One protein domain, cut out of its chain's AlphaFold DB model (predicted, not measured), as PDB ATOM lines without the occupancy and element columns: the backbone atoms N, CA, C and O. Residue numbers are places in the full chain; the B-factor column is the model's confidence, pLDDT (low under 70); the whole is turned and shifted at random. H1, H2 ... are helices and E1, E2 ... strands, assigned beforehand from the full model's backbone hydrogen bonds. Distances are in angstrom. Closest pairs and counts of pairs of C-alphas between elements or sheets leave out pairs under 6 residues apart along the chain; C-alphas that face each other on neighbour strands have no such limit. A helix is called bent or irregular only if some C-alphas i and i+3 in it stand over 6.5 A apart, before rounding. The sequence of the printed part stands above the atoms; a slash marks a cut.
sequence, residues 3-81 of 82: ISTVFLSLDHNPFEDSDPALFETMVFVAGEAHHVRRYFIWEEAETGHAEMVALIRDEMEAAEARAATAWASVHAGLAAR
ATOM      1  N   ILE A   3     -38.442   8.059 157.572       98.12
ATOM      2  CA  ILE A   3     -37.209   8.468 158.250       98.12
ATOM      3  C   ILE A   3     -37.325   9.974 158.465       98.12
ATOM      4  O   ILE A   3     -37.702  10.693 157.542       98.12
ATOM      5  N   SER A   4     -37.078  10.457 159.678       98.06
ATOM      6  CA  SER A   4     -37.112  11.893 159.973       98.06
ATOM      7  C   SER A   4     -35.910  12.316 160.777       98.06
ATOM      8  O   SER A   4     -35.558  11.623 161.727       98.06
ATOM      9  N   THR A   5     -35.381  13.486 160.439       98.50
ATOM     10  CA  THR A   5     -34.385  14.189 161.242       98.50
ATOM     11  C   THR A   5     -35.022  15.412 161.876       98.50
ATOM     12  O   THR A   5     -35.706  16.174 161.192       98.50
ATOM     13  N   VAL A   6     -34.845  15.572 163.185       98.06
ATOM     14  CA  VAL A   6     -35.443  16.660 163.968       98.06
ATOM     15  C   VAL A   6     -34.405  17.323 164.865       98.06
ATOM     16  O   VAL A   6     -33.438  16.686 165.278       98.06
ATOM     17  N   PHE A   7     -34.632  18.597 165.181       98.12
ATOM     18  CA  PHE A   7     -33.913  19.316 166.231       98.12
ATOM     19  C   PHE A   7     -34.642  19.139 167.568       98.12
ATOM     20  O   PHE A   7     -35.851  19.359 167.653       98.12
ATOM     21  N   LEU A   8     -33.912  18.756 168.614       97.00
ATOM     22  CA  LEU A   8     -34.466  18.379 169.917       97.00
ATOM     23  C   LEU A   8     -34.642  19.557 170.885       97.00
ATOM     24  O   LEU A   8     -35.278  19.399 171.924       97.00
ATOM     25  N   SER A   9     -34.126  20.745 170.553       90.69
ATOM     26  CA  SER A   9     -34.201  21.987 171.356       90.69
ATOM     27  C   SER A   9     -33.506  21.970 172.725       90.69
ATOM     28  O   SER A   9     -33.210  23.037 173.256       90.69
ATOM     29  N   LEU A  10     -33.223  20.796 173.282       92.81
ATOM     30  CA  LEU A  10     -32.488  20.564 174.523       92.81
ATOM     31  C   LEU A  10     -31.477  19.441 174.298       92.81
ATOM     32  O   LEU A  10     -31.704  18.567 173.460       92.81
ATOM     33  N   ASP A  11     -30.399  19.445 175.075       95.31
ATOM     34  CA  ASP A  11     -29.453  18.336 175.082       95.31
ATOM     35  C   ASP A  11     -30.123  17.067 175.633       95.31
ATOM     36  O   ASP A  11     -30.605  17.042 176.765       95.31
ATOM     37  N   HIS A  12     -30.195  16.030 174.797       91.44
ATOM     38  CA  HIS A  12     -30.740  14.718 175.154       91.44
ATOM     39  C   HIS A  12     -29.651  13.693 175.492       91.44
ATOM     40  O   HIS A  12     -29.919  12.483 175.518       91.44
ATOM     41  N   ASN A  13     -28.421  14.151 175.716       92.19
ATOM     42  CA  ASN A  13     -27.334  13.316 176.174       92.19
ATOM     43  C   ASN A  13     -27.359  13.213 177.712       92.19
ATOM     44  O   ASN A  13     -27.308  14.233 178.395       92.19
ATOM     45  N   PRO A  14     -27.470  12.003 178.293       91.56
ATOM     46  CA  PRO A  14     -27.482  11.842 179.746       91.56
ATOM     47  C   PRO A  14     -26.086  11.934 180.387       91.56
ATOM     48  O   PRO A  14     -25.995  11.855 181.611       91.56
ATOM     49  N   PHE A  15     -25.009  12.036 179.600       91.88
ATOM     50  CA  PHE A  15     -23.633  12.046 180.100       91.88
ATOM     51  C   PHE A  15     -23.019  13.450 180.015       91.88
ATOM     52  O   PHE A  15     -22.826  13.982 178.923       91.88
ATOM     53  N   GLU A  16     -22.659  14.011 181.173       81.94
ATOM     54  CA  GLU A  16     -22.230  15.414 181.329       81.94
ATOM     55  C   GLU A  16     -20.951  15.793 180.550       81.94
ATOM     56  O   GLU A  16     -20.803  16.949 180.170       81.94
ATOM     57  N   ASP A  17     -20.059  14.837 180.264       89.50
ATOM     58  CA  ASP A  17     -18.762  15.079 179.597       89.50
ATOM     59  C   ASP A  17     -18.747  14.723 178.097       89.50
ATOM     60  O   ASP A  17     -17.683  14.591 177.489       89.50
ATOM     61  N   SER A  18     -19.912  14.501 177.489       91.19
ATOM     62  CA  SER A  18     -20.008  14.113 176.077       91.19
ATOM     63  C   SER A  18     -20.654  15.190 175.219       91.19
ATOM     64  O   SER A  18     -21.333  16.078 175.730       91.19
ATOM     65  N   ASP A  19     -20.435  15.107 173.906       94.19
ATOM     66  CA  ASP A  19     -21.010  16.071 172.974       94.19
ATOM     67  C   ASP A  19     -22.547  16.090 173.092       94.19
ATOM     68  O   ASP A  19     -23.173  15.021 173.174       94.19
ATOM     69  N   PRO A  20     -23.178  17.278 173.090       95.75
ATOM     70  CA  PRO A  20     -24.624  17.387 173.200       95.75
ATOM     71  C   PRO A  20     -25.351  16.608 172.105       95.75
ATOM     72  O   PRO A  20     -24.958  16.617 170.942       95.75
ATOM     73  N   ALA A  21     -26.473  15.986 172.444       96.44
ATOM     74  CA  ALA A  21     -27.350  15.337 171.481       96.44
ATOM     75  C   ALA A  21     -28.492  16.288 171.109       96.44
ATOM     76  O   ALA A  21     -29.539  16.301 171.760       96.44
ATOM     77  N   LEU A  22     -28.282  17.100 170.070       97.81
ATOM     78  CA  LEU A  22     -29.202  18.170 169.668       97.81
ATOM     79  C   LEU A  22     -30.079  17.808 168.471       97.81
ATOM     80  O   LEU A  22     -31.148  18.394 168.296       97.81
ATOM     81  N   PHE A  23     -29.654  16.844 167.661       98.44
ATOM     82  CA  PHE A  23     -30.412  16.358 166.515       98.44
ATOM     83  C   PHE A  23     -30.617  14.856 166.607       98.44
ATOM     84  O   PHE A  23     -29.802  14.140 167.185       98.44
ATOM     85  N   GLU A  24     -31.694  14.373 166.000       98.31
ATOM     86  CA  GLU A  24     -32.016  12.952 165.976       98.31
ATOM     87  C   GLU A  24     -32.570  12.536 164.619       98.31
ATOM     88  O   GLU A  24     -33.531  13.135 164.140       98.31
ATOM     89  N   THR A  25     -31.999  11.481 164.038       98.62
ATOM     90  CA  THR A  25     -32.569  10.745 162.908       98.62
ATOM     91  C   THR A  25     -33.255   9.489 163.436       98.62
ATOM     92  O   THR A  25     -32.594   8.629 164.021       98.62
ATOM     93  N   MET A  26     -34.562   9.353 163.194       98.19
ATOM     94  CA  MET A  26     -35.360   8.205 163.633       98.19
ATOM     95  C   MET A  26     -36.102   7.520 162.482       98.19
ATOM     96  O   MET A  26     -36.677   8.172 161.604       98.19
ATOM     97  N   VAL A  27     -36.098   6.186 162.515       98.25
ATOM     98  CA  VAL A  27     -36.766   5.300 161.554       98.25
ATOM     99  C   VAL A  27     -38.076   4.789 162.136       98.25
ATOM    100  O   VAL A  27     -38.105   4.232 163.236       98.25
ATOM    101  N   PHE A  28     -39.140   4.920 161.346       97.62
ATOM    102  CA  PHE A  28     -40.480   4.451 161.661       97.62
ATOM    103  C   PHE A  28     -40.976   3.432 160.627       97.62
ATOM    104  O   PHE A  28     -41.047   3.728 159.424       97.62
ATOM    105  N   VAL A  29     -41.406   2.257 161.087       96.06
ATOM    106  CA  VAL A  29     -42.003   1.198 160.257       96.06
ATOM    107  C   VAL A  29     -43.417   0.941 160.758       96.06
ATOM    108  O   VAL A  29     -43.631   0.712 161.938       96.06
ATOM    109  N   ALA A  30     -44.407   1.058 159.867       95.44
ATOM    110  CA  ALA A  30     -45.830   0.969 160.221       95.44
ATOM    111  C   ALA A  30     -46.273   1.885 161.392       95.44
ATOM    112  O   ALA A  30     -47.268   1.611 162.047       95.44
ATOM    113  N   GLY A  31     -45.558   2.994 161.622       94.31
ATOM    114  CA  GLY A  31     -45.830   3.939 162.712       94.31
ATOM    115  C   GLY A  31     -44.990   3.711 163.970       94.31
ATOM    116  O   GLY A  31     -44.826   4.650 164.742       94.31
ATOM    117  N   GLU A  32     -44.382   2.535 164.122       96.81
ATOM    118  CA  GLU A  32     -43.548   2.176 165.271       96.81
ATOM    119  C   GLU A  32     -42.105   2.650 165.089       96.81
ATOM    120  O   GLU A  32     -41.570   2.613 163.979       96.81
ATOM    121  N   ALA A  33     -41.468   3.098 166.172       96.44
ATOM    122  CA  ALA A  33     -40.073   3.536 166.176       96.44
ATOM    123  C   ALA A  33     -39.119   2.337 166.321       96.44
ATOM    124  O   ALA A  33     -39.318   1.489 167.188       96.44
ATOM    125  N   HIS A  34     -38.065   2.281 165.499       95.75
ATOM    126  CA  HIS A  34     -37.138   1.136 165.471       95.75
ATOM    127  C   HIS A  34     -35.674   1.500 165.710       95.75
ATOM    128  O   HIS A  34     -34.993   0.848 166.498       95.75
ATOM    129  N   HIS A  35     -35.174   2.517 165.010       96.12
ATOM    130  CA  HIS A  35     -33.772   2.916 165.082       96.12
ATOM    131  C   HIS A  35     -33.649   4.416 165.229       96.12
ATOM    132  O   HIS A  35     -34.382   5.169 164.590       96.12
ATOM    133  N   VAL A  36     -32.684   4.814 166.050       96.88
ATOM    134  CA  VAL A  36     -32.413   6.198 166.393       96.88
ATOM    135  C   VAL A  36     -30.909   6.444 166.365       96.88
ATOM    136  O   VAL A  36     -30.128   5.615 166.838       96.88
ATOM    137  N   ARG A  37     -30.499   7.570 165.789       97.44
ATOM    138  CA  ARG A  37     -29.137   8.102 165.881       97.44
ATOM    139  C   ARG A  37     -29.214   9.571 166.255       97.44
ATOM    140  O   ARG A  37     -30.086  10.275 165.751       97.44
ATOM    141  N   ARG A  38     -28.315  10.009 167.133       97.56
ATOM    142  CA  ARG A  38     -28.256  11.386 167.626       97.56
ATOM    143  C   ARG A  38     -26.937  12.038 167.252       97.56
ATOM    144  O   ARG A  38     -25.934  11.343 167.130       97.56
ATOM    145  N   TYR A  39     -26.984  13.352 167.076       97.56
ATOM    146  CA  TYR A  39     -25.883  14.154 166.549       97.56
ATOM    147  C   TYR A  39     -25.781  15.480 167.294       97.56
ATOM    148  O   TYR A  39     -26.792  15.990 167.800       97.56
ATOM    149  N   PHE A  40     -24.576  16.044 167.320       96.88
ATOM    150  CA  PHE A  40     -24.337  17.334 167.954       96.88
ATOM    151  C   PHE A  40     -24.633  18.484 166.998       96.88
ATOM    152  O   PHE A  40     -25.329  19.435 167.365       96.88
ATOM    153  N   ILE A  41     -24.181  18.374 165.749       97.44
ATOM    154  CA  ILE A  41     -24.356  19.426 164.746       97.44
ATOM    155  C   ILE A  41     -25.255  18.983 163.590       97.44
ATOM    156  O   ILE A  41     -25.428  17.798 163.310       97.44
ATOM    157  N   TRP A  42     -25.836  19.968 162.903       98.06
ATOM    158  CA  TRP A  42     -26.761  19.731 161.792       98.06
ATOM    159  C   TRP A  42     -26.109  18.980 160.623       98.06
ATOM    160  O   TRP A  42     -26.722  18.072 160.077       98.06
ATOM    161  N   GLU A  43     -24.859  19.306 160.282       98.50
ATOM    162  CA  GLU A  43     -24.129  18.654 159.185       98.50
ATOM    163  C   GLU A  43     -24.012  17.135 159.399       98.50
ATOM    164  O   GLU A  43     -24.350  16.351 158.515       98.50
ATOM    165  N   GLU A  44     -23.640  16.708 160.611       98.38
ATOM    166  CA  GLU A  44     -23.603  15.289 160.983       98.38
ATOM    167  C   GLU A  44     -24.984  14.636 160.889       98.38
ATOM    168  O   GLU A  44     -25.106  13.487 160.457       98.38
ATOM    169  N   ALA A  45     -26.035  15.366 161.273       98.50
ATOM    170  CA  ALA A  45     -27.403  14.876 161.193       98.50
ATOM    171  C   ALA A  45     -27.866  14.686 159.739       98.50
ATOM    172  O   ALA A  45     -28.522  13.684 159.444       98.50
ATOM    173  N   GLU A  46     -27.503  15.593 158.827       98.62
ATOM    174  CA  GLU A  46     -27.784  15.469 157.390       98.62
ATOM    175  C   GLU A  46     -27.038  14.290 156.768       98.62
ATOM    176  O   GLU A  46     -27.652  13.455 156.095       98.62
ATOM    177  N   THR A  47     -25.732  14.175 157.029       98.69
ATOM    178  CA  THR A  47     -24.927  13.042 156.556       98.69
ATOM    179  C   THR A  47     -25.483  11.729 157.095       98.69
ATOM    180  O   THR A  47     -25.777  10.812 156.330       98.69
ATOM    181  N   GLY A  48     -25.725  11.658 158.403       98.44
ATOM    182  CA  GLY A  48     -26.263  10.471 159.048       98.44
ATOM    183  C   GLY A  48     -27.675  10.100 158.581       98.44
ATOM    184  O   GLY A  48     -28.007   8.914 158.507       98.44
ATOM    185  N   HIS A  49     -28.506  11.082 158.213       98.69
ATOM    186  CA  HIS A  49     -29.793  10.835 157.563       98.69
ATOM    187  C   HIS A  49     -29.613  10.195 156.188       98.69
ATOM    188  O   HIS A  49     -30.242   9.174 155.900       98.69
ATOM    189  N   ALA A  50     -28.758  10.776 155.342       98.69
ATOM    190  CA  ALA A  50     -28.500  10.268 154.000       98.69
ATOM    191  C   ALA A  50     -27.949   8.832 154.037       98.69
ATOM    192  O   ALA A  50     -28.411   7.976 153.280       98.69
ATOM    193  N   GLU A  51     -27.033   8.549 154.966       98.56
ATOM    194  CA  GLU A  51     -26.516   7.203 155.218       98.56
ATOM    195  C   GLU A  51     -27.622   6.225 155.620       98.56
ATOM    196  O   GLU A  51     -27.703   5.132 155.066       98.56
ATOM    197  N   MET A  52     -28.499   6.614 156.554       98.19
ATOM    198  CA  MET A  52     -29.609   5.770 157.005       98.19
ATOM    199  C   MET A  52     -30.579   5.449 155.859       98.19
ATOM    200  O   MET A  52     -31.002   4.302 155.706       98.19
ATOM    201  N   VAL A  53     -30.918   6.448 155.039       98.38
ATOM    202  CA  VAL A  53     -31.765   6.271 153.849       98.38
ATOM    203  C   VAL A  53     -31.120   5.295 152.870       98.38
ATOM    204  O   VAL A  53     -31.805   4.401 152.375       98.38
ATOM    205  N   ALA A  54     -29.826   5.462 152.587       98.44
ATOM    206  CA  ALA A  54     -29.102   4.595 151.665       98.44
ATOM    207  C   ALA A  54     -29.067   3.148 152.168       98.44
ATOM    208  O   ALA A  54     -29.502   2.257 151.448       98.44
ATOM    209  N   LEU A  55     -28.672   2.935 153.426       97.31
ATOM    210  CA  LEU A  55     -28.627   1.610 154.050       97.31
ATOM    211  C   LEU A  55     -29.961   0.874 153.936       97.31
ATOM    212  O   LEU A  55     -30.007  -0.286 153.538       97.31
ATOM    213  N   ILE A  56     -31.060   1.549 154.283       96.81
ATOM    214  CA  ILE A  56     -32.366   0.895 154.269       96.81
ATOM    215  C   ILE A  56     -32.838   0.635 152.839       96.81
ATOM    216  O   ILE A  56     -33.417  -0.419 152.581       96.81
ATOM    217  N   ARG A  57     -32.590   1.558 151.904       97.38
ATOM    218  CA  ARG A  57     -32.920   1.341 150.492       97.38
ATOM    219  C   ARG A  57     -32.187   0.118 149.943       97.38
ATOM    220  O   ARG A  57     -32.840  -0.756 149.384       97.38
ATOM    221  N   ASP A  58     -30.880   0.034 150.164       98.06
ATOM    222  CA  ASP A  58     -30.054  -1.063 149.658       98.06
ATOM    223  C   ASP A  58     -30.516  -2.414 150.243       98.06
ATOM    224  O   ASP A  58     -30.655  -3.406 149.522       98.06
ATOM    225  N   GLU A  59     -30.857  -2.455 151.537       96.50
ATOM    226  CA  GLU A  59     -31.415  -3.657 152.168       96.50
ATOM    227  C   GLU A  59     -32.804  -4.034 151.634       96.50
ATOM    228  O   GLU A  59     -33.094  -5.221 151.451       96.50
ATOM    229  N   MET A  60     -33.667  -3.050 151.364       95.50
ATOM    230  CA  MET A  60     -34.988  -3.285 150.772       95.50
ATOM    231  C   MET A  60     -34.874  -3.866 149.361       95.50
ATOM    232  O   MET A  60     -35.540  -4.857 149.062       95.50
ATOM    233  N   GLU A  61     -34.002  -3.304 148.524       97.56
ATOM    234  CA  GLU A  61     -33.742  -3.798 147.167       97.56
ATOM    235  C   GLU A  61     -33.197  -5.234 147.197       97.56
ATOM    236  O   GLU A  61     -33.679  -6.120 146.483       97.56
ATOM    237  N   ALA A  62     -32.240  -5.511 148.087       97.19
ATOM    238  CA  ALA A  62     -31.697  -6.853 148.249       97.19
ATOM    239  C   ALA A  62     -32.751  -7.849 148.772       97.19
ATOM    240  O   ALA A  62     -32.776  -9.010 148.352       97.19
ATOM    241  N   ALA A  63     -33.635  -7.421 149.678       95.81
ATOM    242  CA  ALA A  63     -34.726  -8.247 150.186       95.81
ATOM    243  C   ALA A  63     -35.761  -8.573 149.101       95.81
ATOM    244  O   ALA A  63     -36.194  -9.724 149.007       95.81
ATOM    245  N   GLU A  64     -36.113  -7.602 148.259       96.50
ATOM    246  CA  GLU A  64     -37.017  -7.796 147.126       96.50
ATOM    247  C   GLU A  64     -36.441  -8.799 146.119       96.50
ATOM    248  O   GLU A  64     -37.117  -9.761 145.742       96.50
ATOM    249  N   ALA A  65     -35.160  -8.657 145.764       96.56
ATOM    250  CA  ALA A  65     -34.479  -9.597 144.878       96.56
ATOM    251  C   ALA A  65     -34.483 -11.030 145.444       96.56
ATOM    252  O   ALA A  65     -34.837 -11.983 144.741       96.56
ATOM    253  N   ARG A  66     -34.159 -11.194 146.738       97.62
ATOM    254  CA  ARG A  66     -34.214 -12.501 147.421       97.62
ATOM    255  C   ARG A  66     -35.620 -13.099 147.397       97.62
ATOM    256  O   ARG A  66     -35.766 -14.293 147.128       97.62
ATOM    257  N   ALA A  67     -36.647 -12.287 147.651       95.62
ATOM    258  CA  ALA A  67     -38.037 -12.728 147.626       95.62
ATOM    259  C   ALA A  67     -38.462 -13.189 146.223       95.62
ATOM    260  O   ALA A  67     -39.067 -14.255 146.086       95.62
ATOM    261  N   ALA A  68     -38.082 -12.449 145.178       96.12
ATOM    262  CA  ALA A  68     -38.359 -12.816 143.793       96.12
ATOM    263  C   ALA A  68     -37.705 -14.156 143.409       96.12
ATOM    264  O   ALA A  68     -38.363 -15.033 142.844       96.12
ATOM    265  N   THR A  69     -36.432 -14.362 143.771       97.00
ATOM    266  CA  THR A  69     -35.728 -15.634 143.531       97.00
ATOM    267  C   THR A  69     -36.370 -16.802 144.284       97.00
ATOM    268  O   THR A  69     -36.549 -17.886 143.717       97.00
ATOM    269  N   ALA A  70     -36.745 -16.594 145.549       95.56
ATOM    270  CA  ALA A  70     -37.407 -17.615 146.353       95.56
ATOM    271  C   ALA A  70     -38.762 -18.006 145.746       95.56
ATOM    272  O   ALA A  70     -39.052 -19.195 145.593       95.56
ATOM    273  N   TRP A  71     -39.561 -17.021 145.325       94.25
ATOM    274  CA  TRP A  71     -40.859 -17.266 144.703       94.25
ATOM    275  C   TRP A  71     -40.743 -18.030 143.382       94.25
ATOM    276  O   TRP A  71     -41.458 -19.011 143.174       94.25
ATOM    277  N   ALA A  72     -39.794 -17.649 142.522       94.62
ATOM    278  CA  ALA A  72     -39.532 -18.357 141.272       94.62
ATOM    279  C   ALA A  72     -39.174 -19.837 141.511       94.62
ATOM    280  O   ALA A  72     -39.675 -20.719 140.812       94.62
ATOM    281  N   SER A  73     -38.365 -20.119 142.540       95.12
ATOM    282  CA  SER A  73     -37.999 -21.494 142.908       95.12
ATOM    283  C   SER A  73     -39.196 -22.306 143.408       95.12
ATOM    284  O   SER A  73     -39.372 -23.456 143.003       95.12
ATOM    285  N   VAL A  74     -40.049 -21.713 144.251       95.38
ATOM    286  CA  VAL A  74     -41.274 -22.366 144.742       95.38
ATOM    287  C   VAL A  74     -42.222 -22.677 143.583       95.38
ATOM    288  O   VAL A  74     -42.699 -23.807 143.469       95.38
ATOM    289  N   HIS A  75     -42.451 -21.713 142.689       93.94
ATOM    290  CA  HIS A  75     -43.313 -21.899 141.525       93.94
ATOM    291  C   HIS A  75     -42.803 -23.022 140.607       93.94
ATOM    292  O   HIS A  75     -43.575 -23.892 140.205       93.94
ATOM    293  N   ALA A  76     -41.500 -23.046 140.305       93.50
ATOM    294  CA  ALA A  76     -40.897 -24.103 139.492       93.50
ATOM    295  C   ALA A  76     -41.059 -25.495 140.133       93.50
ATOM    296  O   ALA A  76     -41.403 -26.460 139.451       93.50
ATOM    297  N   GLY A  77     -40.870 -25.596 141.453       93.81
ATOM    298  CA  GLY A  77     -41.045 -26.846 142.192       93.81
ATOM    299  C   GLY A  77     -42.489 -27.356 142.229       93.81
ATOM    300  O   GLY A  77     -42.695 -28.568 142.235       93.81
ATOM    301  N   LEU A  78     -43.482 -26.460 142.243       93.19
ATOM    302  CA  LEU A  78     -44.902 -26.821 142.167       93.19
ATOM    303  C   LEU A  78     -45.288 -27.301 140.762       93.19
ATOM    304  O   LEU A  78     -45.934 -28.338 140.644       93.19
ATOM    305  N   ALA A  79     -44.839 -26.604 139.713       89.56
ATOM    306  CA  ALA A  79     -45.112 -26.979 138.323       89.56
ATOM    307  C   ALA A  79     -44.503 -28.340 137.939       89.56
ATOM    308  O   ALA A  79     -45.070 -29.073 137.140       89.56
ATOM    309  N   ALA A  80     -43.363 -28.712 138.528       85.75
ATOM    310  CA  ALA A  80     -42.745 -30.021 138.307       85.75
ATOM    311  C   ALA A  80     -43.476 -31.187 139.009       85.75
ATOM    312  O   ALA A  80     -43.115 -32.346 138.802       85.75
ATOM    313  N   ARG A  81     -44.452 -30.896 139.882       82.31
ATOM    314  CA  ARG A  81     -45.210 -31.884 140.673       82.31
ATOM    315  C   ARG A  81     -46.665 -32.055 140.218       82.31
ATOM    316  O   ARG A  81     -47.352 -32.905 140.785       82.31
TER     317      ARG A  81
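This is residues 3 to 81 of the 82 residues of an uncharacterized protein of plant metagenome (UniProt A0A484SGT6). A small three-stranded sheet has one very long helix along one of its faces: residues 42 to 56 of H1 pack on the sheet, and the rest of the helix runs on as an arm, residues 57 to 81 sticking out free of the body. A loop, residues 8 to 22, lies at the end of the long axis opposite to the arm's tip. The printed part has 79 residues, with three named strands and then one named helix, in the order E1 E2 E3 H1; the sheet's order is E1 - E2 - E3, antiparallel throughout, and the class is mixed, helices and strands. The whole is extended, with a radius of gyration of the C-alphas of 19.5 A, and it spans 66 by 22 by 20 A, the arm making much of the length.

E1 is residues 3 to 7, 13.9 A from first to last C-alpha, and begins at C-alpha 3 at (-37.209, 8.468, 158.250). E2 is residues 23 to 29, 20.1 A long. E3 is residues 32 to 39, 21.4 A long, and bends by 55 degrees at residue 35. H1 is residues 42 to 79, 55.4 A long and not bent; it begins at C-alpha 42 at (-26.761, 19.731, 161.792) and ends at C-alpha 79 at (-45.112, -26.979, 138.323).

The strands form a meander, each the antiparallel neighbour of the one before. E1 and E2 are a hairpin, their directions at 154 degrees; N 6 and O 24 are 2.9 A apart, within hydrogen-bond range. E2 and E3 are a hairpin too, at 160 degrees, with N 25 and O 37 within hydrogen-bond range at 2.8 A and N 34 and O 27 at 3.0 A. E1 and E3 are the edge strands. H1 is on one face of this sheet, two layers, at a height over the sheet of 10.5 A. It lies over E2, on which 10 of its 38 C-alphas fall; it is only just not over E1 and E3, with 2 C-alphas falling on each. It runs along the strands, at 11 degrees to E2 on the local plane. The closest C-alphas of H1 and E2 are those of His 49 and Thr 25, 6.0 A apart. In H1 every O i to N i+4 pair is within hydrogen-bond range.

The C-alphas farthest apart are those of Asp 17 and Arg 81, 66.5 A. Without residues 57 to 81, the body has 54 residues and spans 34 by 22 by 16 A. The printed part has no cut. The link from E1 to E2 is long, 15 residues; those from E2 to E3 and from E3 to H1 are tight, 2 residues each. The mean pLDDT of the printed part is 95.7, and no printed residue is under 70.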